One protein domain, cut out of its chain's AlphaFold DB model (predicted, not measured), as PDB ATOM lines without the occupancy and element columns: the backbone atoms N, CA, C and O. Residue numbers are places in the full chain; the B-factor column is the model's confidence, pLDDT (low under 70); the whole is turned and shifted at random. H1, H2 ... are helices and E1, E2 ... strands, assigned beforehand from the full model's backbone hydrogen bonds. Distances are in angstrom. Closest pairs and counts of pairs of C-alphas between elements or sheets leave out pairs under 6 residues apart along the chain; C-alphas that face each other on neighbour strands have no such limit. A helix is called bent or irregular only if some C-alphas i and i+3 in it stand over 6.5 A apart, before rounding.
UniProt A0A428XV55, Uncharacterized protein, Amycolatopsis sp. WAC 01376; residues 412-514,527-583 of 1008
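What this domain is: This is residues 412 to 514 and 527 to 583 of the 1008 residues of an uncharacterized protein of Amycolatopsis sp. WAC 01376 (UniProt A0A428XV55). A slab of helices that run back and forth, H1, H2, the bent H3 and H4, has H5 crossing H2 on one side and a tiny sheet of two short strands, E1 and E2, near one edge by H4. Residues 499 to 514, with no named element, run away from the helices as an arm to Gly 514, at one end of the longest axis. The printed part has 160 residues with five named helices and two named strands, in the order H1 H2 H3 H4 E1 H5 E2; it is mostly helix, and the sheet is parallel. The whole is compact, with a radius of gyration of the C-alphas of 17.0 A, and only just flat, spanning 64 by 43 by 23 A.

Where its parts are: E1 is residues 549 to 551, beginning at C-alpha 549 (3.679, -14.133, -31.124), and E2 is residues 580 to 582, ending at C-alpha 582 (6.625, -22.048, -28.559). Between them, H5 is residues 561 to 571, 15.7 A long. H4 is residues 486 to 498, 18.2 A. H3, residues 458 to 483, was assigned as one helix by its hydrogen bonds but is bent, with C-alphas 466 and 469 6.5 A apart; its arms are H3a, residues 458 to 466, 12.2 A, and H3b, residues 469 to 483, 20.8 A. H2 is residues 434 to 454, 30.6 A, with a kink of 28 degrees near residue 441. H1, residues 413 to 430, 25.5 A, begins at C-alpha 413 (-4.928, 7.380, -29.337).

How they stand to each other: E1 and E2 are parallel neighbours, with N 551 and O 581 2.8 A apart, within hydrogen-bond range. E1, H5 and E2 form a strand-helix-strand unit, two parallel neighbour strands with a helix between them in the chain. H5 touches H2 about perpendicular, at 74 degrees, the closest C-alphas being those of Pro 443 and Ala 567, 4.3 A. H1, H2 and H3b form an up-and-down bundle, each running against the one before. H2 touches H3b at a shallow tilt of 28 degrees, closest at Ala 448 and Ala 469, C-alphas 4.9 A apart. H1 and H2, a helical hairpin, touch closest at the C-alphas of Ala 424 and Val 437, 5.5 A. H3b and H4, another hairpin, touch closest at the C-alphas of Leu 480 and Ala 489, 6.2 A. Every O i to N i+4 pair is within hydrogen-bond range in H1, H3a, H3b, H4 and H5, and 13 of 17 are in H2.

The domain as a whole: The C-alphas of Glu 432 and Gly 514, the two farthest apart, are 64.5 A apart. Residues 515 to 526 are not printed, and C-alphas 514 and 527 are 38.4 A apart across this cut. Of the links that are printed whole, none is long. The mean pLDDT of the printed part is 77.6, and 43 residues are under 70, among them residues 501 to 514 and 527 to 542.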
ATOM      1  N   ASP A 412      -6.315  11.483 -31.208       71.50
ATOM      2  CA  ASP A 412      -5.273  11.090 -30.262       71.50
ATOM      3  C   ASP A 412      -5.616   9.721 -29.648       71.50
ATOM      4  O   ASP A 412      -6.672   9.520 -29.037       71.50
ATOM      5  N   TRP A 413      -4.737   8.738 -29.847       75.06
ATOM      6  CA  TRP A 413      -4.928   7.380 -29.337       75.06
ATOM      7  C   TRP A 413      -4.916   7.331 -27.807       75.06
ATOM      8  O   TRP A 413      -5.542   6.449 -27.218       75.06
ATOM      9  N   SER A 414      -4.247   8.273 -27.155       73.44
ATOM     10  CA  SER A 414      -4.073   8.263 -25.715       73.44
ATOM     11  C   SER A 414      -5.265   8.823 -24.961       73.44
ATOM     12  O   SER A 414      -5.670   8.258 -23.945       73.44
ATOM     13  N   ASP A 415      -5.910   9.844 -25.519       73.62
ATOM     14  CA  ASP A 415      -7.226  10.293 -25.080       73.62
ATOM     15  C   ASP A 415      -8.238   9.148 -25.172       73.62
ATOM     16  O   ASP A 415      -9.056   8.940 -24.270       73.62
ATOM     17  N   ARG A 416      -8.184   8.379 -26.269       83.31
ATOM     18  CA  ARG A 416      -9.048   7.206 -26.461       83.31
ATOM     19  C   ARG A 416      -8.755   6.137 -25.417       83.31
ATOM     20  O   ARG A 416      -9.691   5.653 -24.793       83.31
ATOM     21  N   LEU A 417      -7.484   5.809 -25.195       84.38
ATOM     22  CA  LEU A 417      -7.068   4.833 -24.190       84.38
ATOM     23  C   LEU A 417      -7.503   5.272 -22.785       84.38
ATOM     24  O   LEU A 417      -8.134   4.502 -22.070       84.38
ATOM     25  N   HIS A 418      -7.264   6.526 -22.404       82.38
ATOM     26  CA  HIS A 418      -7.656   7.048 -21.096       82.38
ATOM     27  C   HIS A 418      -9.178   7.013 -20.883       82.38
ATOM     28  O   HIS A 418      -9.659   6.520 -19.862       82.38
ATOM     29  N   THR A 419      -9.954   7.509 -21.850       87.00
ATOM     30  CA  THR A 419     -11.421   7.558 -21.733       87.00
ATOM     31  C   THR A 419     -12.070   6.172 -21.796       87.00
ATOM     32  O   THR A 419     -13.054   5.931 -21.095       87.00
ATOM     33  N   ASP A 420     -11.510   5.236 -22.567       91.94
ATOM     34  CA  ASP A 420     -11.927   3.832 -22.561       91.94
ATOM     35  C   ASP A 420     -11.584   3.145 -21.226       91.94
ATOM     36  O   ASP A 420     -12.406   2.379 -20.724       91.94
ATOM     37  N   PHE A 421     -10.434   3.453 -20.606       88.38
ATOM     38  CA  PHE A 421     -10.076   2.920 -19.285       88.38
ATOM     39  C   PHE A 421     -11.071   3.394 -18.226       88.38
ATOM     40  O   PHE A 421     -11.605   2.578 -17.484       88.38
ATOM     41  N   VAL A 422     -11.403   4.690 -18.214       85.88
ATOM     42  CA  VAL A 422     -12.413   5.250 -17.300       85.88
ATOM     43  C   VAL A 422     -13.781   4.593 -17.509       85.88
ATOM     44  O   VAL A 422     -14.440   4.235 -16.534       85.88
ATOM     45  N   ALA A 423     -14.206   4.382 -18.758       92.12
ATOM     46  CA  ALA A 423     -15.460   3.684 -19.043       92.12
ATOM     47  C   ALA A 423     -15.437   2.226 -18.570       92.12
ATOM     48  O   ALA A 423     -16.430   1.752 -18.017       92.12
ATOM     49  N   ALA A 424     -14.311   1.532 -18.743       91.19
ATOM     50  CA  ALA A 424     -14.129   0.185 -18.223       91.19
ATOM     51  C   ALA A 424     -14.170   0.161 -16.687       91.19
ATOM     52  O   ALA A 424     -14.822  -0.715 -16.129       91.19
ATOM     53  N   THR A 425     -13.565   1.140 -16.004       87.56
ATOM     54  CA  THR A 425     -13.637   1.278 -14.539       87.56
ATOM     55  C   THR A 425     -15.073   1.469 -14.060       87.56
ATOM     56  O   THR A 425     -15.507   0.766 -13.149       87.56
ATOM     57  N   ILE A 426     -15.835   2.362 -14.699       88.19
ATOM     58  CA  ILE A 426     -17.247   2.602 -14.363       88.19
ATOM     59  C   ILE A 426     -18.073   1.330 -14.582       88.19
ATOM     60  O   ILE A 426     -18.824   0.929 -13.696       88.19
ATOM     61  N   GLY A 427     -17.912   0.666 -15.731       91.94
ATOM     62  CA  GLY A 427     -18.628  -0.576 -16.034       91.94
ATOM     63  C   GLY A 427     -18.270  -1.719 -15.078       91.94
ATOM     64  O   GLY A 427     -19.154  -2.422 -14.590       91.94
ATOM     65  N   PHE A 428     -16.986  -1.873 -14.749       89.12
ATOM     66  CA  PHE A 428     -16.513  -2.876 -13.795       89.12
ATOM     67  C   PHE A 428     -17.095  -2.658 -12.391       89.12
ATOM     68  O   PHE A 428     -17.527  -3.621 -11.747       89.12
ATOM     69  N   ALA A 429     -17.128  -1.398 -11.938       88.56
ATOM     70  CA  ALA A 429     -17.693  -1.000 -10.653       88.56
ATOM     71  C   ALA A 429     -19.219  -1.180 -10.605       88.56
ATOM     72  O   ALA A 429     -19.736  -1.661  -9.598       88.56
ATOM     73  N   HIS A 430     -19.928  -0.866 -11.696       91.69
ATOM     74  CA  HIS A 430     -21.373  -1.083 -11.808       91.69
ATOM     75  C   HIS A 430     -21.729  -2.576 -11.724       91.69
ATOM     76  O   HIS A 430     -22.703  -2.960 -11.082       91.69
ATOM     77  N   GLY A 431     -20.911  -3.433 -12.344       87.19
ATOM     78  CA  GLY A 431     -21.059  -4.887 -12.282       87.19
ATOM     79  C   GLY A 431     -22.112  -5.474 -13.228       87.19
ATOM     80  O   GLY A 431     -22.235  -6.699 -13.290       87.19
ATOM     81  N   GLU A 432     -22.834  -4.641 -13.980       85.88
ATOM     82  CA  GLU A 432     -23.727  -5.078 -15.054       85.88
ATOM     83  C   GLU A 432     -22.964  -5.267 -16.373       85.88
ATOM     84  O   GLU A 432     -22.055  -4.507 -16.694       85.88
ATOM     85  N   ASP A 433     -23.346  -6.292 -17.140       90.00
ATOM     86  CA  ASP A 433     -22.766  -6.628 -18.449       90.00
ATOM     87  C   ASP A 433     -21.223  -6.651 -18.483       90.00
ATOM     88  O   ASP A 433     -20.554  -6.019 -19.304       90.00
ATOM     89  N   LEU A 434     -20.637  -7.445 -17.581       92.62
ATOM     90  CA  LEU A 434     -19.187  -7.651 -17.483       92.62
ATOM     91  C   LEU A 434     -18.531  -8.106 -18.804       92.62
ATOM     92  O   LEU A 434     -17.332  -7.906 -18.986       92.62
ATOM     93  N   ARG A 435     -19.293  -8.684 -19.745       95.25
ATOM     94  CA  ARG A 435     -18.779  -9.042 -21.077       95.25
ATOM     95  C   ARG A 435     -18.524  -7.814 -21.946       95.25
ATOM     96  O   ARG A 435     -17.454  -7.726 -22.534       95.25
ATOM     97  N   SER A 436     -19.426  -6.835 -21.953       93.81
ATOM     98  CA  SER A 436     -19.164  -5.552 -22.621       93.81
ATOM     99  C   SER A 436     -17.974  -4.809 -22.003       93.81
ATOM    100  O   SER A 436     -17.223  -4.138 -22.714       93.81
ATOM    101  N   VAL A 437     -17.751  -4.955 -20.688       95.38
ATOM    102  CA  VAL A 437     -16.538  -4.435 -20.033       95.38
ATOM    103  C   VAL A 437     -15.291  -5.157 -20.552       95.38
ATOM    104  O   VAL A 437     -14.296  -4.495 -20.836       95.38
ATOM    105  N   LEU A 438     -15.341  -6.481 -20.743       96.62
ATOM    106  CA  LEU A 438     -14.229  -7.260 -21.300       96.62
ATOM    107  C   LEU A 438     -13.900  -6.832 -22.741       96.62
ATOM    108  O   LEU A 438     -12.731  -6.593 -23.045       96.62
ATOM    109  N   ASP A 439     -14.920  -6.645 -23.587       95.50
ATOM    110  CA  ASP A 439     -14.794  -6.184 -24.983       95.50
ATOM    111  C   ASP A 439     -14.088  -4.820 -25.116       95.50
ATOM    112  O   ASP A 439     -13.507  -4.477 -26.160       95.50
ATOM    113  N   LEU A 440     -14.151  -4.016 -24.053       94.19
ATOM    114  CA  LEU A 440     -13.486  -2.727 -23.948       94.19
ATOM    115  C   LEU A 440     -12.097  -2.847 -23.311       94.19
ATOM    116  O   LEU A 440     -11.123  -2.351 -23.874       94.19
ATOM    117  N   LEU A 441     -12.011  -3.506 -22.156       95.25
ATOM    118  CA  LEU A 441     -10.841  -3.511 -21.282       95.25
ATOM    119  C   LEU A 441      -9.708  -4.405 -21.789       95.25
ATOM    120  O   LEU A 441      -8.548  -4.026 -21.680       95.25
ATOM    121  N   LEU A 442     -10.017  -5.571 -22.361       97.06
ATOM    122  CA  LEU A 442      -8.994  -6.498 -22.846       97.06
ATOM    123  C   LEU A 442      -8.124  -5.896 -23.967       97.06
ATOM    124  O   LEU A 442      -6.903  -5.855 -23.800       97.06
ATOM    125  N   PRO A 443      -8.682  -5.363 -25.076       95.75
ATOM    126  CA  PRO A 443      -7.854  -4.737 -26.105       95.75
ATOM    127  C   PRO A 443      -7.155  -3.469 -25.593       95.75
ATOM    128  O   PRO A 443      -6.051  -3.170 -26.037       95.75
ATOM    129  N   LEU A 444      -7.757  -2.749 -24.642       93.62
ATOM    130  CA  LEU A 444      -7.140  -1.590 -24.002       93.62
ATOM    131  C   LEU A 444      -5.898  -1.961 -23.188       93.62
ATOM    132  O   LEU A 444      -4.862  -1.321 -23.341       93.62
ATOM    133  N   ALA A 445      -5.983  -2.987 -22.339       93.25
ATOM    134  CA  ALA A 445      -4.865  -3.414 -21.501       93.25
ATOM    135  C   ALA A 445      -3.720  -3.974 -22.355       93.25
ATOM    136  O   ALA A 445      -2.556  -3.682 -22.093       93.25
ATOM    137  N   LEU A 446      -4.049  -4.705 -23.428       93.00
ATOM    138  CA  LEU A 446      -3.066  -5.155 -24.416       93.00
ATOM    139  C   LEU A 446      -2.377  -3.975 -25.108       93.00
ATOM    140  O   LEU A 446      -1.155  -3.987 -25.239       93.00
ATOM    141  N   ALA A 447      -3.131  -2.945 -25.506       90.06
ATOM    142  CA  ALA A 447      -2.563  -1.743 -26.107       90.06
ATOM    143  C   ALA A 447      -1.673  -0.974 -25.130       90.06
ATOM    144  O   ALA A 447      -0.550  -0.617 -25.477       90.06
ATOM    145  N   ALA A 448      -2.134  -0.775 -23.893       86.75
ATOM    146  CA  ALA A 448      -1.341  -0.153 -22.842       86.75
ATOM    147  C   ALA A 448      -0.039  -0.934 -22.601       86.75
ATOM    148  O   ALA A 448       1.028  -0.335 -22.522       86.75
ATOM    149  N   ALA A 449      -0.083  -2.266 -22.555       87.25
ATOM    150  CA  ALA A 449       1.121  -3.080 -22.421       87.25
ATOM    151  C   ALA A 449       2.062  -2.968 -23.639       87.25
ATOM    152  O   ALA A 449       3.276  -2.957 -23.454       87.25
ATOM    153  N   GLU A 450       1.535  -2.863 -24.868       85.00
ATOM    154  CA  GLU A 450       2.342  -2.747 -26.095       85.00
ATOM    155  C   GLU A 450       2.989  -1.364 -26.270       85.00
ATOM    156  O   GLU A 450       4.166  -1.298 -26.620       85.00
ATOM    157  N   TYR A 451       2.297  -0.266 -25.943       80.56
ATOM    158  CA  TYR A 451       2.870   1.089 -26.031       80.56
ATOM    159  C   TYR A 451       4.135   1.271 -25.195       80.56
ATOM    160  O   TYR A 451       4.993   2.080 -25.543       80.56
ATOM    161  N   ARG A 452       4.292   0.473 -24.133       78.25
ATOM    162  CA  ARG A 452       5.523   0.418 -23.344       78.25
ATOM    163  C   ARG A 452       6.763   0.249 -24.226       78.25
ATOM    164  O   ARG A 452       7.796   0.823 -23.914       78.25
ATOM    165  N   PHE A 453       6.698  -0.523 -25.307       77.56
ATOM    166  CA  PHE A 453       7.868  -0.816 -26.140       77.56
ATOM    167  C   PHE A 453       8.218   0.310 -27.129       77.56
ATOM    168  O   PHE A 453       9.317   0.307 -27.680       77.56
ATOM    169  N   GLU A 454       7.345   1.308 -27.295       74.25
ATOM    170  CA  GLU A 454       7.615   2.492 -28.120       74.25
ATOM    171  C   GLU A 454       8.518   3.510 -27.403       74.25
ATOM    172  O   GLU A 454       9.206   4.306 -28.052       74.25
ATOM    173  N   PHE A 455       8.579   3.482 -26.065       69.75
ATOM    174  CA  PHE A 455       9.435   4.406 -25.323       69.75
ATOM    175  C   PHE A 455      10.900   3.976 -25.372       69.75
ATOM    176  O   PHE A 455      11.282   2.866 -24.991       69.75
ATOM    177  N   THR A 456      11.762   4.906 -25.773       65.31
ATOM    178  CA  THR A 456      13.213   4.697 -25.840       65.31
ATOM    179  C   THR A 456      13.853   4.598 -24.454       65.31
ATOM    180  O   THR A 456      14.771   3.798 -24.255       65.31
ATOM    181  N   SER A 457      13.349   5.346 -23.472       64.75
ATOM    182  CA  SER A 457      13.896   5.360 -22.114       64.75
ATOM    183  C   SER A 457      13.346   4.264 -21.202       64.75
ATOM    184  O   SER A 457      12.129   4.113 -21.095       64.75
ATOM    185  N   PRO A 458      14.223   3.562 -20.463       66.75
ATOM    186  CA  PRO A 458      13.819   2.639 -19.401       66.75
ATOM    187  C   PRO A 458      12.945   3.280 -18.309       66.75
ATOM    188  O   PRO A 458      12.012   2.640 -17.824       66.75
ATOM    189  N   GLN A 459      13.205   4.542 -17.945       65.50
ATOM    190  CA  GLN A 459      12.421   5.297 -16.955       65.50
ATOM    191  C   GLN A 459      10.957   5.412 -17.404       65.50
ATOM    192  O   GLN A 459      10.052   5.026 -16.669       65.50
ATOM    193  N   ALA A 460      10.726   5.852 -18.649       64.06
ATOM    194  CA  ALA A 460       9.401   5.978 -19.262       64.06
ATOM    195  C   ALA A 460       8.680   4.641 -19.266       64.06
ATOM    196  O   ALA A 460       7.524   4.552 -18.868       64.06
ATOM    197  N   ARG A 461       9.373   3.585 -19.708       75.19
ATOM    198  CA  ARG A 461       8.803   2.238 -19.772       75.19
ATOM    199  C   ARG A 461       8.381   1.741 -18.399       75.19
ATOM    200  O   ARG A 461       7.328   1.121 -18.287       75.19
ATOM    201  N   THR A 462       9.184   2.011 -17.375       70.88
ATOM    202  CA  THR A 462       8.900   1.619 -15.991       70.88
ATOM    203  C   THR A 462       7.732   2.416 -15.414       70.88
ATOM    204  O   THR A 462       6.800   1.813 -14.885       70.88
ATOM    205  N   ALA A 463       7.726   3.742 -15.577       67.25
ATOM    206  CA  ALA A 463       6.627   4.605 -15.142       67.25
ATOM    207  C   ALA A 463       5.311   4.237 -15.844       67.25
ATOM    208  O   ALA A 463       4.301   3.999 -15.192       67.25
ATOM    209  N   TRP A 464       5.332   4.059 -17.167       75.00
ATOM    210  CA  TRP A 464       4.164   3.628 -17.932       75.00
ATOM    211  C   TRP A 464       3.652   2.245 -17.509       75.00
ATOM    212  O   TRP A 464       2.444   2.038 -17.372       75.00
ATOM    213  N   ALA A 465       4.562   1.291 -17.282       78.19
ATOM    214  CA  ALA A 465       4.197  -0.029 -16.782       78.19
ATOM    215  C   ALA A 465       3.509   0.057 -15.412       78.19
ATOM    216  O   ALA A 465       2.523  -0.641 -15.194       78.19
ATOM    217  N   ARG A 466       3.997   0.926 -14.519       74.12
ATOM    218  CA  ARG A 466       3.456   1.135 -13.171       74.12
ATOM    219  C   ARG A 466       2.116   1.869 -13.176       74.12
ATOM    220  O   ARG A 466       1.194   1.424 -12.507       74.12
ATOM    221  N   ASP A 467       2.012   2.968 -13.917       67.38
ATOM    222  CA  ASP A 467       0.930   3.948 -13.743       67.38
ATOM    223  C   ASP A 467      -0.199   3.800 -14.772       67.38
ATOM    224  O   ASP A 467      -1.307   4.287 -14.548       67.38
ATOM    225  N   VAL A 468       0.055   3.117 -15.897       76.69
ATOM    226  CA  VAL A 468      -0.920   2.970 -16.991       76.69
ATOM    227  C   VAL A 468      -1.212   1.503 -17.292       76.69
ATOM    228  O   VAL A 468      -2.354   1.059 -17.160       76.69
ATOM    229  N   ALA A 469      -0.200   0.724 -17.681       83.56
ATOM    230  CA  ALA A 469      -0.414  -0.669 -18.080       83.56
ATOM    231  C   ALA A 469      -0.762  -1.574 -16.885       83.56
ATOM    232  O   ALA A 469      -1.614  -2.455 -17.012       83.56
ATOM    233  N   GLY A 470      -0.141  -1.340 -15.726       81.94
ATOM    234  CA  GLY A 470      -0.359  -2.087 -14.486       81.94
ATOM    235  C   GLY A 470      -1.813  -2.039 -14.012       81.94
ATOM    236  O   GLY A 470      -2.441  -3.097 -13.971       81.94
ATOM    237  N   PRO A 471      -2.396  -0.851 -13.754       81.81
ATOM    238  CA  PRO A 471      -3.787  -0.723 -13.312       81.81
ATOM    239  C   PRO A 471      -4.799  -1.302 -14.309       81.81
ATOM    240  O   PRO A 471      -5.789  -1.920 -13.915       81.81
ATOM    241  N   ALA A 472      -4.548  -1.151 -15.616       86.12
ATOM    242  CA  ALA A 472      -5.374  -1.766 -16.654       86.12
ATOM    243  C   ALA A 472      -5.316  -3.300 -16.612       86.12
ATOM    244  O   ALA A 472      -6.354  -3.959 -16.705       86.12
ATOM    245  N   THR A 473      -4.119  -3.862 -16.434       90.62
ATOM    246  CA  THR A 473      -3.903  -5.311 -16.334       90.62
ATOM    247  C   THR A 473      -4.503  -5.875 -15.048       90.62
ATOM    248  O   THR A 473      -5.162  -6.907 -15.092       90.62
ATOM    249  N   GLU A 474      -4.348  -5.188 -13.917       87.94
ATOM    250  CA  GLU A 474      -4.951  -5.562 -12.632       87.94
ATOM    251  C   GLU A 474      -6.478  -5.653 -12.732       87.94
ATOM    252  O   GLU A 474      -7.070  -6.690 -12.421       87.94
ATOM    253  N   MET A 475      -7.123  -4.600 -13.246       89.88
ATOM    254  CA  MET A 475      -8.576  -4.584 -13.421       89.88
ATOM    255  C   MET A 475      -9.040  -5.672 -14.399       89.88
ATOM    256  O   MET A 475     -10.066  -6.316 -14.170       89.88
ATOM    257  N   LEU A 476      -8.277  -5.914 -15.471       95.31
ATOM    258  CA  LEU A 476      -8.559  -6.984 -16.423       95.31
ATOM    259  C   LEU A 476      -8.470  -8.363 -15.762       95.31
ATOM    260  O   LEU A 476      -9.369  -9.180 -15.944       95.31
ATOM    261  N   MET A 477      -7.430  -8.629 -14.974       92.25
ATOM    262  CA  MET A 477      -7.274  -9.911 -14.288       92.25
ATOM    263  C   MET A 477      -8.390 -10.148 -13.264       92.25
ATOM    264  O   MET A 477      -8.938 -11.251 -13.198       92.25
ATOM    265  N   ALA A 478      -8.808  -9.109 -12.536       88.56
ATOM    266  CA  ALA A 478      -9.973  -9.175 -11.657       88.56
ATOM    267  C   ALA A 478     -11.274  -9.463 -12.434       88.56
ATOM    268  O   ALA A 478     -12.110 -10.254 -11.990       88.56
ATOM    269  N   LEU A 479     -11.445  -8.864 -13.617       92.25
ATOM    270  CA  LEU A 479     -12.587  -9.113 -14.496       92.25
ATOM    271  C   LEU A 479     -12.608 -10.549 -15.034       92.25
ATOM    272  O   LEU A 479     -13.651 -11.199 -14.971       92.25
ATOM    273  N   LEU A 480     -11.470 -11.061 -15.507       93.25
ATOM    274  CA  LEU A 480     -11.339 -12.439 -15.989       93.25
ATOM    275  C   LEU A 480     -11.630 -13.453 -14.875       93.25
ATOM    276  O   LEU A 480     -12.310 -14.450 -15.117       93.25
ATOM    277  N   ALA A 481     -11.198 -13.172 -13.642       87.12
ATOM    278  CA  ALA A 481     -11.540 -13.990 -12.481       87.12
ATOM    279  C   ALA A 481     -13.057 -13.996 -12.201       87.12
ATOM    280  O   ALA A 481     -13.637 -15.064 -12.002       87.12
ATOM    281  N   ARG A 482     -13.730 -12.832 -12.250       88.31
ATOM    282  CA  ARG A 482     -15.197 -12.729 -12.071       88.31
ATOM    283  C   ARG A 482     -15.983 -13.434 -13.177       88.31
ATOM    284  O   ARG A 482     -17.043 -13.991 -12.901       88.31
ATOM    285  N   LEU A 483     -15.479 -13.397 -14.410       92.06
ATOM    286  CA  LEU A 483     -16.086 -14.057 -15.569       92.06
ATOM    287  C   LEU A 483     -15.753 -15.554 -15.662       92.06
ATOM    288  O   LEU A 483     -16.368 -16.241 -16.471       92.06
ATOM    289  N   GLN A 484     -14.840 -16.059 -14.823       88.94
ATOM    290  CA  GLN A 484     -14.323 -17.431 -14.882       88.94
ATOM    291  C   GLN A 484     -13.702 -17.761 -16.249       88.94
ATOM    292  O   GLN A 484     -13.996 -18.797 -16.839       88.94
ATOM    293  N   GLU A 485     -12.814 -16.884 -16.729       93.00
ATOM    294  CA  GLU A 485     -12.076 -17.016 -17.997       93.00
ATOM    295  C   GLU A 485     -10.597 -17.410 -17.742       93.00
ATOM    296  O   GLU A 485      -9.681 -16.611 -17.976       93.00
ATOM    297  N   PRO A 486     -10.305 -18.626 -17.223       88.75
ATOM    298  CA  PRO A 486      -8.958 -19.012 -16.791       88.75
ATOM    299  C   PRO A 486      -7.969 -19.128 -17.951       88.75
ATOM    300  O   PRO A 486      -6.766 -18.961 -17.744       88.75
ATOM    301  N   ARG A 487      -8.472 -19.402 -19.160       91.00
ATOM    302  CA  ARG A 487      -7.678 -19.551 -20.379       91.00
ATOM    303  C   ARG A 487      -7.096 -18.215 -20.833       91.00
ATOM    304  O   ARG A 487      -5.879 -18.104 -20.936       91.00
ATOM    305  N   LEU A 488      -7.936 -17.192 -21.006       93.81
ATOM    306  CA  LEU A 488      -7.492 -15.830 -21.327       93.81
ATOM    307  C   LEU A 488      -6.548 -15.264 -20.259       93.81
ATOM    308  O   LEU A 488      -5.530 -14.667 -20.600       93.81
ATOM    309  N   ALA A 489      -6.855 -15.489 -18.976       93.19
ATOM    310  CA  ALA A 489      -5.995 -15.062 -17.872       93.19
ATOM    311  C   ALA A 489      -4.603 -15.700 -17.965       93.19
ATOM    312  O   ALA A 489      -3.586 -15.019 -17.831       93.19
ATOM    313  N   ALA A 490      -4.551 -17.000 -18.255       92.75
ATOM    314  CA  ALA A 490      -3.294 -17.705 -18.406       92.75
ATOM    315  C   ALA A 490      -2.507 -17.263 -19.646       92.75
ATOM    316  O   ALA A 490      -1.296 -17.081 -19.557       92.75
ATOM    317  N   GLU A 491      -3.164 -17.039 -20.785       93.81
ATOM    318  CA  GLU A 491      -2.499 -16.536 -21.993       93.81
ATOM    319  C   GLU A 491      -1.957 -15.106 -21.810       93.81
ATOM    320  O   GLU A 491      -0.900 -14.770 -22.355       93.81
ATOM    321  N   LEU A 492      -2.623 -14.268 -21.006       93.56
ATOM    322  CA  LEU A 492      -2.116 -12.944 -20.640       93.56
ATOM    323  C   LEU A 492      -0.860 -13.042 -19.762       93.56
ATOM    324  O   LEU A 492       0.121 -12.348 -20.022       93.56
ATOM    325  N   ILE A 493      -0.863 -13.932 -18.764       92.56
ATOM    326  CA  ILE A 493       0.308 -14.208 -17.913       92.56
ATOM    327  C   ILE A 493       1.466 -14.743 -18.758       92.56
ATOM    328  O   ILE A 493       2.592 -14.268 -18.623       92.56
ATOM    329  N   GLU A 494       1.188 -15.659 -19.688       91.31
ATOM    330  CA  GLU A 494       2.168 -16.186 -20.639       91.31
ATOM    331  C   GLU A 494       2.848 -15.056 -21.427       91.31
ATOM    332  O   GLU A 494       4.074 -15.025 -21.551       91.31
ATOM    333  N   ARG A 495       2.055 -14.092 -21.915       90.19
ATOM    334  CA  ARG A 495       2.542 -12.914 -22.641       90.19
ATOM    335  C   ARG A 495       3.384 -11.992 -21.766       90.19
ATOM    336  O   ARG A 495       4.454 -11.574 -22.207       90.19
ATOM    337  N   THR A 496       2.941 -11.701 -20.546       88.62
ATOM    338  CA  THR A 496       3.683 -10.871 -19.581       88.62
ATOM    339  C   THR A 496       5.031 -11.497 -19.237       88.62
ATOM    340  O   THR A 496       6.057 -10.819 -19.244       88.62
ATOM    341  N   CYS A 497       5.052 -12.810 -19.015       88.81
ATOM    342  CA  CYS A 497       6.266 -13.564 -18.736       88.81
ATOM    343  C   CYS A 497       7.174 -13.723 -19.967       88.81
ATOM    344  O   CYS A 497       8.368 -13.956 -19.821       88.81
ATOM    345  N   ALA A 498       6.673 -13.598 -21.195       87.44
ATOM    346  CA  ALA A 498       7.532 -13.724 -22.367       87.44
ATOM    347  C   ALA A 498       8.514 -12.550 -22.529       87.44
ATOM    348  O   ALA A 498       9.514 -12.722 -23.216       87.44
ATOM    349  N   VAL A 499       8.260 -11.390 -21.912       82.25
ATOM    350  CA  VAL A 499       9.061 -10.161 -22.065       82.25
ATOM    351  C   VAL A 499      10.490 -10.326 -21.526       82.25
ATOM    352  O   VAL A 499      10.714 -10.981 -20.513       82.25
ATOM    353  N   GLY A 500      11.461  -9.686 -22.186       70.12
ATOM    354  CA  GLY A 500      12.854  -9.625 -21.717       70.12
ATOM    355  C   GLY A 500      13.894  -9.404 -22.819       70.12
ATOM    356  O   GLY A 500      15.052  -9.134 -22.525       70.12
ATOM    357  N   ALA A 501      13.511  -9.509 -24.094       68.62
ATOM    358  CA  ALA A 501      14.424  -9.316 -25.218       68.62
ATOM    359  C   ALA A 501      14.773  -7.843 -25.457       68.62
ATOM    360  O   ALA A 501      13.933  -6.971 -25.261       68.62
ATOM    361  N   TYR A 502      15.974  -7.580 -25.978       68.62
ATOM    362  CA  TYR A 502      16.347  -6.278 -26.532       68.62
ATOM    363  C   TYR A 502      16.588  -6.370 -28.045       68.62
ATOM    364  O   TYR A 502      17.159  -7.338 -28.542       68.62
ATOM    365  N   THR A 503      16.164  -5.336 -28.766       60.88
ATOM    366  CA  THR A 503      16.431  -5.047 -30.183       60.88
ATOM    367  C   THR A 503      17.475  -3.930 -30.304       60.88
ATOM    368  O   THR A 503      17.792  -3.264 -29.317       60.88
ATOM    369  N   GLY A 504      18.049  -3.752 -31.501       52.81
ATOM    370  CA  GLY A 504      19.191  -2.849 -31.747       52.81
ATOM    371  C   GLY A 504      20.562  -3.543 -31.741       52.81
ATOM    372  O   GLY A 504      21.593  -2.887 -31.847       52.81
ATOM    373  N   VAL A 505      20.573  -4.879 -31.663       49.62
ATOM    374  CA  VAL A 505      21.773  -5.742 -31.658       49.62
ATOM    375  C   VAL A 505      22.339  -5.980 -33.075       49.62
ATOM    376  O   VAL A 505      23.402  -6.577 -33.229       49.62
ATOM    377  N   GLU A 506      21.662  -5.506 -34.127       46.91
ATOM    378  CA  GLU A 506      22.051  -5.767 -35.527       46.91
ATOM    379  C   GLU A 506      23.339  -5.040 -35.952       46.91
ATOM    380  O   GLU A 506      24.025  -5.485 -36.870       46.91
ATOM    381  N   GLY A 507      23.727  -3.980 -35.237       49.50
ATOM    382  CA  GLY A 507      25.057  -3.384 -35.318       49.50
ATOM    383  C   GLY A 507      25.788  -3.577 -33.997       49.50
ATOM    384  O   GLY A 507      25.593  -2.789 -33.076       49.50
ATOM    385  N   ARG A 508      26.637  -4.609 -33.891       55.12
ATOM    386  CA  ARG A 508      27.613  -4.707 -32.793       55.12
ATOM    387  C   ARG A 508      28.429  -3.420 -32.798       55.12
ATOM    388  O   ARG A 508      29.142  -3.144 -33.756       55.12
ATOM    389  N   SER A 509      28.249  -2.598 -31.776       55.09
ATOM    390  CA  SER A 509      28.807  -1.252 -31.767       55.09
ATOM    391  C   SER A 509      29.960  -1.128 -30.775       55.09
ATOM    392  O   SER A 509      30.782  -0.232 -30.922       55.09
ATOM    393  N   LEU A 510      30.029  -1.988 -29.749       59.31
ATOM    394  CA  LEU A 510      30.971  -1.847 -28.639       59.31
ATOM    395  C   LEU A 510      32.223  -2.718 -28.839       59.31
ATOM    396  O   LEU A 510      32.219  -3.909 -28.522       59.31
ATOM    397  N   ASP A 511      33.318  -2.106 -29.289       66.81
ATOM    398  CA  ASP A 511      34.637  -2.738 -29.235       66.81
ATOM    399  C   ASP A 511      35.173  -2.680 -27.791       66.81
ATOM    400  O   ASP A 511      35.512  -1.627 -27.240       66.81
ATOM    401  N   LEU A 512      35.241  -3.852 -27.153       64.88
ATOM    402  CA  LEU A 512      35.784  -4.020 -25.800       64.88
ATOM    403  C   LEU A 512      37.306  -3.782 -25.732       64.88
ATOM    404  O   LEU A 512      37.867  -3.713 -24.634       64.88
ATOM    405  N   THR A 513      37.969  -3.669 -26.888       58.41
ATOM    406  CA  THR A 513      39.411  -3.480 -27.066       58.41
ATOM    407  C   THR A 513      39.811  -2.084 -27.577       58.41
ATOM    408  O   THR A 513      40.986  -1.735 -27.434       58.41
ATOM    409  N   GLY A 514      38.875  -1.233 -28.037       46.34
ATOM    410  CA  GLY A 514      39.165   0.153 -28.447       46.34
ATOM    411  C   GLY A 514      37.992   0.983 -29.015       46.34
ATOM    412  O   GLY A 514      37.286   0.554 -29.901       46.34
ATOM    413  N   GLY A 527       3.780  11.231 -31.541       34.78
ATOM    414  CA  GLY A 527       2.488  11.408 -30.860       34.78
ATOM    415  C   GLY A 527       2.236  10.536 -29.626       34.78
ATOM    416  O   GLY A 527       1.537   9.539 -29.725       34.78
ATOM    417  N   LEU A 528       2.707  10.932 -28.438       33.50
ATOM    418  CA  LEU A 528       2.364  10.294 -27.154       33.50
ATOM    419  C   LEU A 528       2.042  11.388 -26.089       33.50
ATOM    420  O   LEU A 528       2.653  12.458 -26.140       33.50
ATOM    421  N   PRO A 529       1.139  11.168 -25.107       33.56
ATOM    422  CA  PRO A 529       0.696  12.183 -24.132       33.56
ATOM    423  C   PRO A 529       1.643  12.410 -22.940       33.56
ATOM    424  O   PRO A 529       2.252  11.499 -22.381       33.56
ATOM    425  N   LEU A 530       1.655  13.655 -22.469       34.12
ATOM    426  CA  LEU A 530       2.671  14.272 -21.607       34.12
ATOM    427  C   LEU A 530       2.823  13.786 -20.151       34.12
ATOM    428  O   LEU A 530       3.813  14.155 -19.530       34.12
ATOM    429  N   ALA A 531       1.899  13.013 -19.574       35.88
ATOM    430  CA  ALA A 531       1.944  12.705 -18.133       35.88
ATOM    431  C   ALA A 531       2.677  11.396 -17.768       35.88
ATOM    432  O   ALA A 531       2.791  11.082 -16.589       35.88
ATOM    433  N   ALA A 532       3.171  10.629 -18.750       29.77
ATOM    434  CA  ALA A 532       3.801   9.320 -18.512       29.77
ATOM    435  C   ALA A 532       5.087   9.071 -19.340       29.77
ATOM    436  O   ALA A 532       5.509   7.929 -19.509       29.77
ATOM    437  N   LEU A 533       5.709  10.121 -19.894       30.02
ATOM    438  CA  LEU A 533       6.727  10.006 -20.952       30.02
ATOM    439  C   LEU A 533       8.146  10.343 -20.523       30.02
ATOM    440  O   LEU A 533       8.726  11.367 -20.901       30.02
ATOM    441  N   GLY A 534       8.691   9.410 -19.745       27.62
ATOM    442  CA  GLY A 534       9.956   9.516 -19.032       27.62
ATOM    443  C   GLY A 534      11.243   9.249 -19.761       27.62
ATOM    444  O   GLY A 534      11.813   8.185 -19.596       27.62
ATOM    445  N   SER A 535      11.780  10.265 -20.426       31.62
ATOM    446  CA  SER A 535      13.189  10.433 -20.819       31.62
ATOM    447  C   SER A 535      13.522   9.943 -22.228       31.62
ATOM    448  O   SER A 535      12.936   9.009 -22.761       31.62
ATOM    449  N   VAL A 536      14.505  10.598 -22.844       26.98
ATOM    450  CA  VAL A 536      15.616   9.887 -23.479       26.98
ATOM    451  C   VAL A 536      16.887  10.531 -22.926       26.98
ATOM    452  O   VAL A 536      17.343  11.587 -23.356       26.98
ATOM    453  N   THR A 537      17.426   9.928 -21.874       29.58
ATOM    454  CA  THR A 537      18.829  10.078 -21.495       29.58
ATOM    455  C   THR A 537      19.598   9.008 -22.247       29.58
ATOM    456  O   THR A 537      19.253   7.841 -22.074       29.58
ATOM    457  N   SER A 538      20.569   9.406 -23.084       35.16
ATOM    458  CA  SER A 538      21.533   8.560 -23.820       35.16
ATOM    459  C   SER A 538      21.258   7.059 -23.682       35.16
ATOM    460  O   SER A 538      21.909   6.364 -22.892       35.16
ATOM    461  N   SER A 539      20.216   6.580 -24.365       42.19
ATOM    462  CA  SER A 539      19.853   5.177 -24.281       42.19
ATOM    463  C   SER A 539      20.997   4.401 -24.903       42.19
ATOM    464  O   SER A 539      21.495   4.753 -25.976       42.19
ATOM    465  N   LEU A 540      21.419   3.334 -24.234       51.91
ATOM    466  CA  LEU A 540      22.186   2.304 -24.914       51.91
ATOM    467  C   LEU A 540      21.425   1.905 -26.192       51.91
ATOM    468  O   LEU A 540      20.201   2.031 -26.217       51.91
ATOM    469  N   PRO A 541      22.090   1.392 -27.239       55.69
ATOM    470  CA  PRO A 541      21.416   0.984 -28.475       55.69
ATOM    471  C   PRO A 541      20.381  -0.135 -28.244       55.69
ATOM    472  O   PRO A 541      19.661  -0.514 -29.158       55.69
ATOM    473  N   LEU A 542      20.313  -0.669 -27.021       62.16
ATOM    474  CA  LEU A 542      19.362  -1.659 -26.555       62.16
ATOM    475  C   LEU A 542      17.973  -1.029 -26.355       62.16
ATOM    476  O   LEU A 542      17.756  -0.250 -25.424       62.16
ATOM    477  N   ARG A 543      17.005  -1.436 -27.181       71.44
ATOM    478  CA  ARG A 543      15.572  -1.159 -26.985       71.44
ATOM    479  C   ARG A 543      14.834  -2.419 -26.560       71.44
ATOM    480  O   ARG A 543      14.957  -3.436 -27.234       71.44
ATOM    481  N   LEU A 544      14.073  -2.371 -25.468       75.81
ATOM    482  CA  LEU A 544      13.272  -3.518 -25.034       75.81
ATOM    483  C   LEU A 544      12.283  -3.888 -26.151       75.81
ATOM    484  O   LEU A 544      11.551  -3.032 -26.640       75.81
ATOM    485  N   ALA A 545      12.289  -5.145 -26.575       78.06
ATOM    486  CA  ALA A 545      11.449  -5.630 -27.658       78.06
ATOM    487  C   ALA A 545      10.072  -6.058 -27.129       78.06
ATOM    488  O   ALA A 545       9.996  -6.622 -26.029       78.06
ATOM    489  N   PRO A 546       8.993  -5.860 -27.909       80.19
ATOM    490  CA  PRO A 546       7.696  -6.421 -27.567       80.19
ATOM    491  C   PRO A 546       7.761  -7.956 -27.530       80.19
ATOM    492  O   PRO A 546       8.578  -8.563 -28.231       80.19
ATOM    493  N   PRO A 547       6.899  -8.615 -26.735       83.00
ATOM    494  CA  PRO A 547       6.845 -10.068 -26.705       83.00
ATOM    495  C   PRO A 547       6.444 -10.613 -28.088       83.00
ATOM    496  O   PRO A 547       5.560 -10.035 -28.738       83.00
ATOM    497  N   PRO A 548       7.048 -11.728 -28.540       82.81
ATOM    498  CA  PRO A 548       6.740 -12.324 -29.832       82.81
ATOM    499  C   PRO A 548       5.298 -12.846 -29.878       82.81
ATOM    500  O   PRO A 548       4.577 -12.863 -28.872       82.81
ATOM    501  N   ALA A 549       4.869 -13.297 -31.058       85.62
ATOM    502  CA  ALA A 549       3.679 -14.133 -31.124       85.62
ATOM    503  C   ALA A 549       3.968 -15.417 -30.337       85.62
ATOM    504  O   ALA A 549       5.045 -15.997 -30.471       85.62
ATOM    505  N   LEU A 550       3.039 -15.847 -29.492       88.12
ATOM    506  CA  LEU A 550       3.243 -17.015 -28.644       88.12
ATOM    507  C   LEU A 550       2.376 -18.160 -29.125       88.12
ATOM    508  O   LEU A 550       1.273 -17.974 -29.626       88.12
ATOM    509  N   ARG A 551       2.878 -19.366 -28.925       88.00
ATOM    510  CA  ARG A 551       2.084 -20.578 -28.949       88.00
ATOM    511  C   ARG A 551       2.453 -21.353 -27.715       88.00
ATOM    512  O   ARG A 551       3.628 -21.525 -27.416       88.00
ATOM    513  N   TRP A 552       1.458 -21.882 -27.031       87.44
ATOM    514  CA  TRP A 552       1.722 -22.618 -25.807       87.44
ATOM    515  C   TRP A 552       1.377 -24.108 -25.904       87.44
ATOM    516  O   TRP A 552       1.808 -24.893 -25.071       87.44
ATOM    517  N   SER A 553       0.667 -24.528 -26.949       87.31
ATOM    518  CA  SER A 553       0.240 -25.905 -27.161       87.31
ATOM    519  C   SER A 553       0.246 -26.218 -28.660       87.31
ATOM    520  O   SER A 553      -0.082 -25.353 -29.485       87.31
ATOM    521  N   PRO A 554       0.616 -27.446 -29.059       85.19
ATOM    522  CA  PRO A 554       0.528 -27.865 -30.450       85.19
ATOM    523  C   PRO A 554      -0.927 -28.026 -30.921       85.19
ATOM    524  O   PRO A 554      -1.195 -27.833 -32.106       85.19
ATOM    525  N   SER A 555      -1.868 -28.350 -30.036       85.62
ATOM    526  CA  SER A 555      -3.267 -28.663 -30.370       85.62
ATOM    527  C   SER A 555      -4.171 -27.434 -30.423       85.62
ATOM    528  O   SER A 555      -5.125 -27.422 -31.201       85.62
ATOM    529  N   SER A 556      -3.863 -26.405 -29.634       85.81
ATOM    530  CA  SER A 556      -4.772 -25.279 -29.402       85.81
ATOM    531  C   SER A 556      -4.184 -23.948 -29.885       85.81
ATOM    532  O   SER A 556      -3.020 -23.665 -29.582       85.81
ATOM    533  N   PRO A 557      -4.956 -23.107 -30.604       88.38
ATOM    534  CA  PRO A 557      -4.562 -21.726 -30.878       88.38
ATOM    535  C   PRO A 557      -4.601 -20.875 -29.599       88.38
ATOM    536  O   PRO A 557      -5.166 -21.296 -28.585       88.38
ATOM    537  N   MET A 558      -4.017 -19.677 -29.666       90.12
ATOM    538  CA  MET A 558      -4.157 -18.669 -28.614       90.12
ATOM    539  C   MET A 558      -5.518 -17.969 -28.749       90.12
ATOM    540  O   MET A 558      -5.844 -17.430 -29.810       90.12
ATOM    541  N   GLU A 559      -6.316 -17.951 -27.683       93.00
ATOM    542  CA  GLU A 559      -7.557 -17.169 -27.593       93.00
ATOM    543  C   GLU A 559      -7.303 -15.653 -27.584       93.00
ATOM    544  O   GLU A 559      -8.186 -14.878 -27.951       93.00
ATOM    545  N   LEU A 560      -6.092 -15.222 -27.222       93.25
ATOM    546  CA  LEU A 560      -5.680 -13.819 -27.169       93.25
ATOM    547  C   LEU A 560      -5.424 -13.194 -28.559       93.25
ATOM    548  O   LEU A 560      -5.475 -11.971 -28.706       93.25
ATOM    549  N   ASP A 561      -5.184 -13.996 -29.602       91.44
ATOM    550  CA  ASP A 561      -4.799 -13.510 -30.941       91.44
ATOM    551  C   ASP A 561      -5.814 -12.541 -31.589       91.44
ATOM    552  O   ASP A 561      -5.406 -11.506 -32.137       91.44
ATOM    553  N   PRO A 562      -7.140 -12.799 -31.560       93.12
ATOM    554  CA  PRO A 562      -8.127 -11.852 -32.079       93.12
ATOM    555  C   PRO A 562      -8.143 -10.526 -31.309       93.12
ATOM    556  O   PRO A 562      -8.283  -9.471 -31.928       93.12
ATOM    557  N   TRP A 563      -7.949 -10.564 -29.990       94.69
ATOM    558  CA  TRP A 563      -7.918  -9.383 -29.120       94.69
ATOM    559  C   TRP A 563      -6.709  -8.506 -29.371       94.69
ATOM    560  O   TRP A 563      -6.819  -7.286 -29.432       94.69
ATOM    561  N   LEU A 564      -5.568  -9.146 -29.594       90.81
ATOM    562  CA  LEU A 564      -4.344  -8.511 -30.038       90.81
ATOM    563  C   LEU A 564      -4.591  -7.729 -31.343       90.81
ATOM    564  O   LEU A 564      -4.236  -6.556 -31.429       90.81
ATOM    565  N   ARG A 565      -5.231  -8.338 -32.352       90.44
ATOM    566  CA  ARG A 565      -5.568  -7.619 -33.599       90.44
ATOM    567  C   ARG A 565      -6.502  -6.435 -33.349       90.44
ATOM    568  O   ARG A 565      -6.237  -5.345 -33.843       90.44
ATOM    569  N   LEU A 566      -7.536  -6.635 -32.532       93.06
ATOM    570  CA  LEU A 566      -8.482  -5.582 -32.175       93.06
ATOM    571  C   LEU A 566      -7.807  -4.409 -31.447       93.06
ATOM    572  O   LEU A 566      -8.135  -3.259 -31.725       93.06
ATOM    573  N   ALA A 567      -6.863  -4.679 -30.541       91.81
ATOM    574  CA  ALA A 567      -6.084  -3.656 -29.846       91.81
ATOM    575  C   ALA A 567      -5.300  -2.785 -30.838       91.81
ATOM    576  O   ALA A 567      -5.383  -1.557 -30.782       91.81
ATOM    577  N   ALA A 568      -4.609  -3.416 -31.791       87.94
ATOM    578  CA  ALA A 568      -3.834  -2.703 -32.799       87.94
ATOM    579  C   ALA A 568      -4.702  -1.845 -33.724       87.94
ATOM    580  O   ALA A 568      -4.367  -0.690 -33.975       87.94
ATOM    581  N   GLU A 569      -5.843  -2.370 -34.172       89.56
ATOM    582  CA  GLU A 569      -6.792  -1.621 -35.002       89.56
ATOM    583  C   GLU A 569      -7.435  -0.451 -34.238       89.56
ATOM    584  O   GLU A 569      -7.546   0.654 -34.768       89.56
ATOM    585  N   ARG A 570      -7.856  -0.676 -32.986       89.25
ATOM    586  CA  ARG A 570      -8.591   0.316 -32.183       89.25
ATOM    587  C   ARG A 570      -7.706   1.476 -31.728       89.25
ATOM    588  O   ARG A 570      -8.172   2.619 -31.732       89.25
ATOM    589  N   TYR A 571      -6.465   1.182 -31.348       85.88
ATOM    590  CA  TYR A 571      -5.547   2.164 -30.773       85.88
ATOM    591  C   TYR A 571      -4.424   2.597 -31.723       85.88
ATOM    592  O   TYR A 571      -3.718   3.525 -31.382       85.88
ATOM    593  N   GLN A 572      -4.329   2.065 -32.949       83.31
ATOM    594  CA  GLN A 572      -3.290   2.424 -33.935       83.31
ATOM    595  C   GLN A 572      -1.871   1.999 -33.509       83.31
ATOM    596  O   GLN A 572      -0.903   2.726 -33.719       83.31
ATOM    597  N   LEU A 573      -1.739   0.807 -32.917       76.50
ATOM    598  CA  LEU A 573      -0.430   0.276 -32.522       76.50
ATOM    599  C   LEU A 573       0.390  -0.137 -33.753       76.50
ATOM    600  O   LEU A 573      -0.134  -0.847 -34.624       76.50
ATOM    601  N   PRO A 574       1.687   0.207 -33.814       65.38
ATOM    602  CA  PRO A 574       2.589  -0.371 -34.796       65.38
ATOM    603  C   PRO A 574       2.777  -1.864 -34.496       65.38
ATOM    604  O   PRO A 574       3.157  -2.257 -33.396       65.38
ATOM    605  N   ARG A 575       2.510  -2.726 -35.484       64.44
ATOM    606  CA  ARG A 575       2.734  -4.171 -35.356       64.44
ATOM    607  C   ARG A 575       3.830  -4.662 -36.284       64.44
ATOM    608  O   ARG A 575       3.562  -4.849 -37.473       64.44
ATOM    609  N   PRO A 576       5.039  -4.931 -35.767       60.34
ATOM    610  CA  PRO A 576       6.006  -5.696 -36.529       60.34
ATOM    611  C   PRO A 576       5.498  -7.133 -36.719       60.34
ATOM    612  O   PRO A 576       4.792  -7.692 -35.876       60.34
ATOM    613  N   VAL A 577       5.860  -7.745 -37.846       60.94
ATOM    614  CA  VAL A 577       5.639  -9.179 -38.065       60.94
ATOM    615  C   VAL A 577       6.527  -9.935 -37.078       60.94
ATOM    616  O   VAL A 577       7.748  -9.830 -37.156       60.94
ATOM    617  N   ALA A 578       5.922 -10.677 -36.151       65.50
ATOM    618  CA  ALA A 578       6.642 -11.448 -35.143       65.50
ATOM    619  C   ALA A 578       6.592 -12.948 -35.458       65.50
ATOM    620  O   ALA A 578       5.535 -13.490 -35.790       65.50
ATOM    621  N   GLU A 579       7.733 -13.624 -35.327       71.19
ATOM    622  CA  GLU A 579       7.799 -15.083 -35.361       71.19
ATOM    623  C   GLU A 579       7.021 -15.673 -34.177       71.19
ATOM    624  O   GLU A 579       6.985 -15.097 -33.086       71.19
ATOM    625  N   THR A 580       6.349 -16.802 -34.405       84.06
ATOM    626  CA  THR A 580       5.623 -17.503 -33.344       84.06
ATOM    627  C   THR A 580       6.578 -18.381 -32.550       84.06
ATOM    628  O   THR A 580       7.126 -19.340 -33.086       84.06
ATOM    629  N   VAL A 581       6.730 -18.080 -31.264       84.00
ATOM    630  CA  VAL A 581       7.581 -18.814 -30.328       84.00
ATOM    631  C   VAL A 581       6.746 -19.790 -29.509       84.00
ATOM    632  O   VAL A 581       5.709 -19.434 -28.948       84.00
ATOM    633  N   GLU A 582       7.214 -21.031 -29.425       86.25
ATOM    634  CA  GLU A 582       6.625 -22.048 -28.559       86.25
ATOM    635  C   GLU A 582       7.085 -21.879 -27.107       86.25
ATOM    636  O   GLU A 582       8.263 -21.652 -26.841       86.25
ATOM    637  N   THR A 583       6.171 -22.030 -26.151       86.62
ATOM    638  CA  THR A 583       6.445 -21.759 -24.730       86.62
ATOM    639  C   THR A 583       6.453 -23.001 -23.831       86.62
ATOM    640  O   THR A 583       6.286 -22.904 -22.605       86.62
TER     641      THR A 583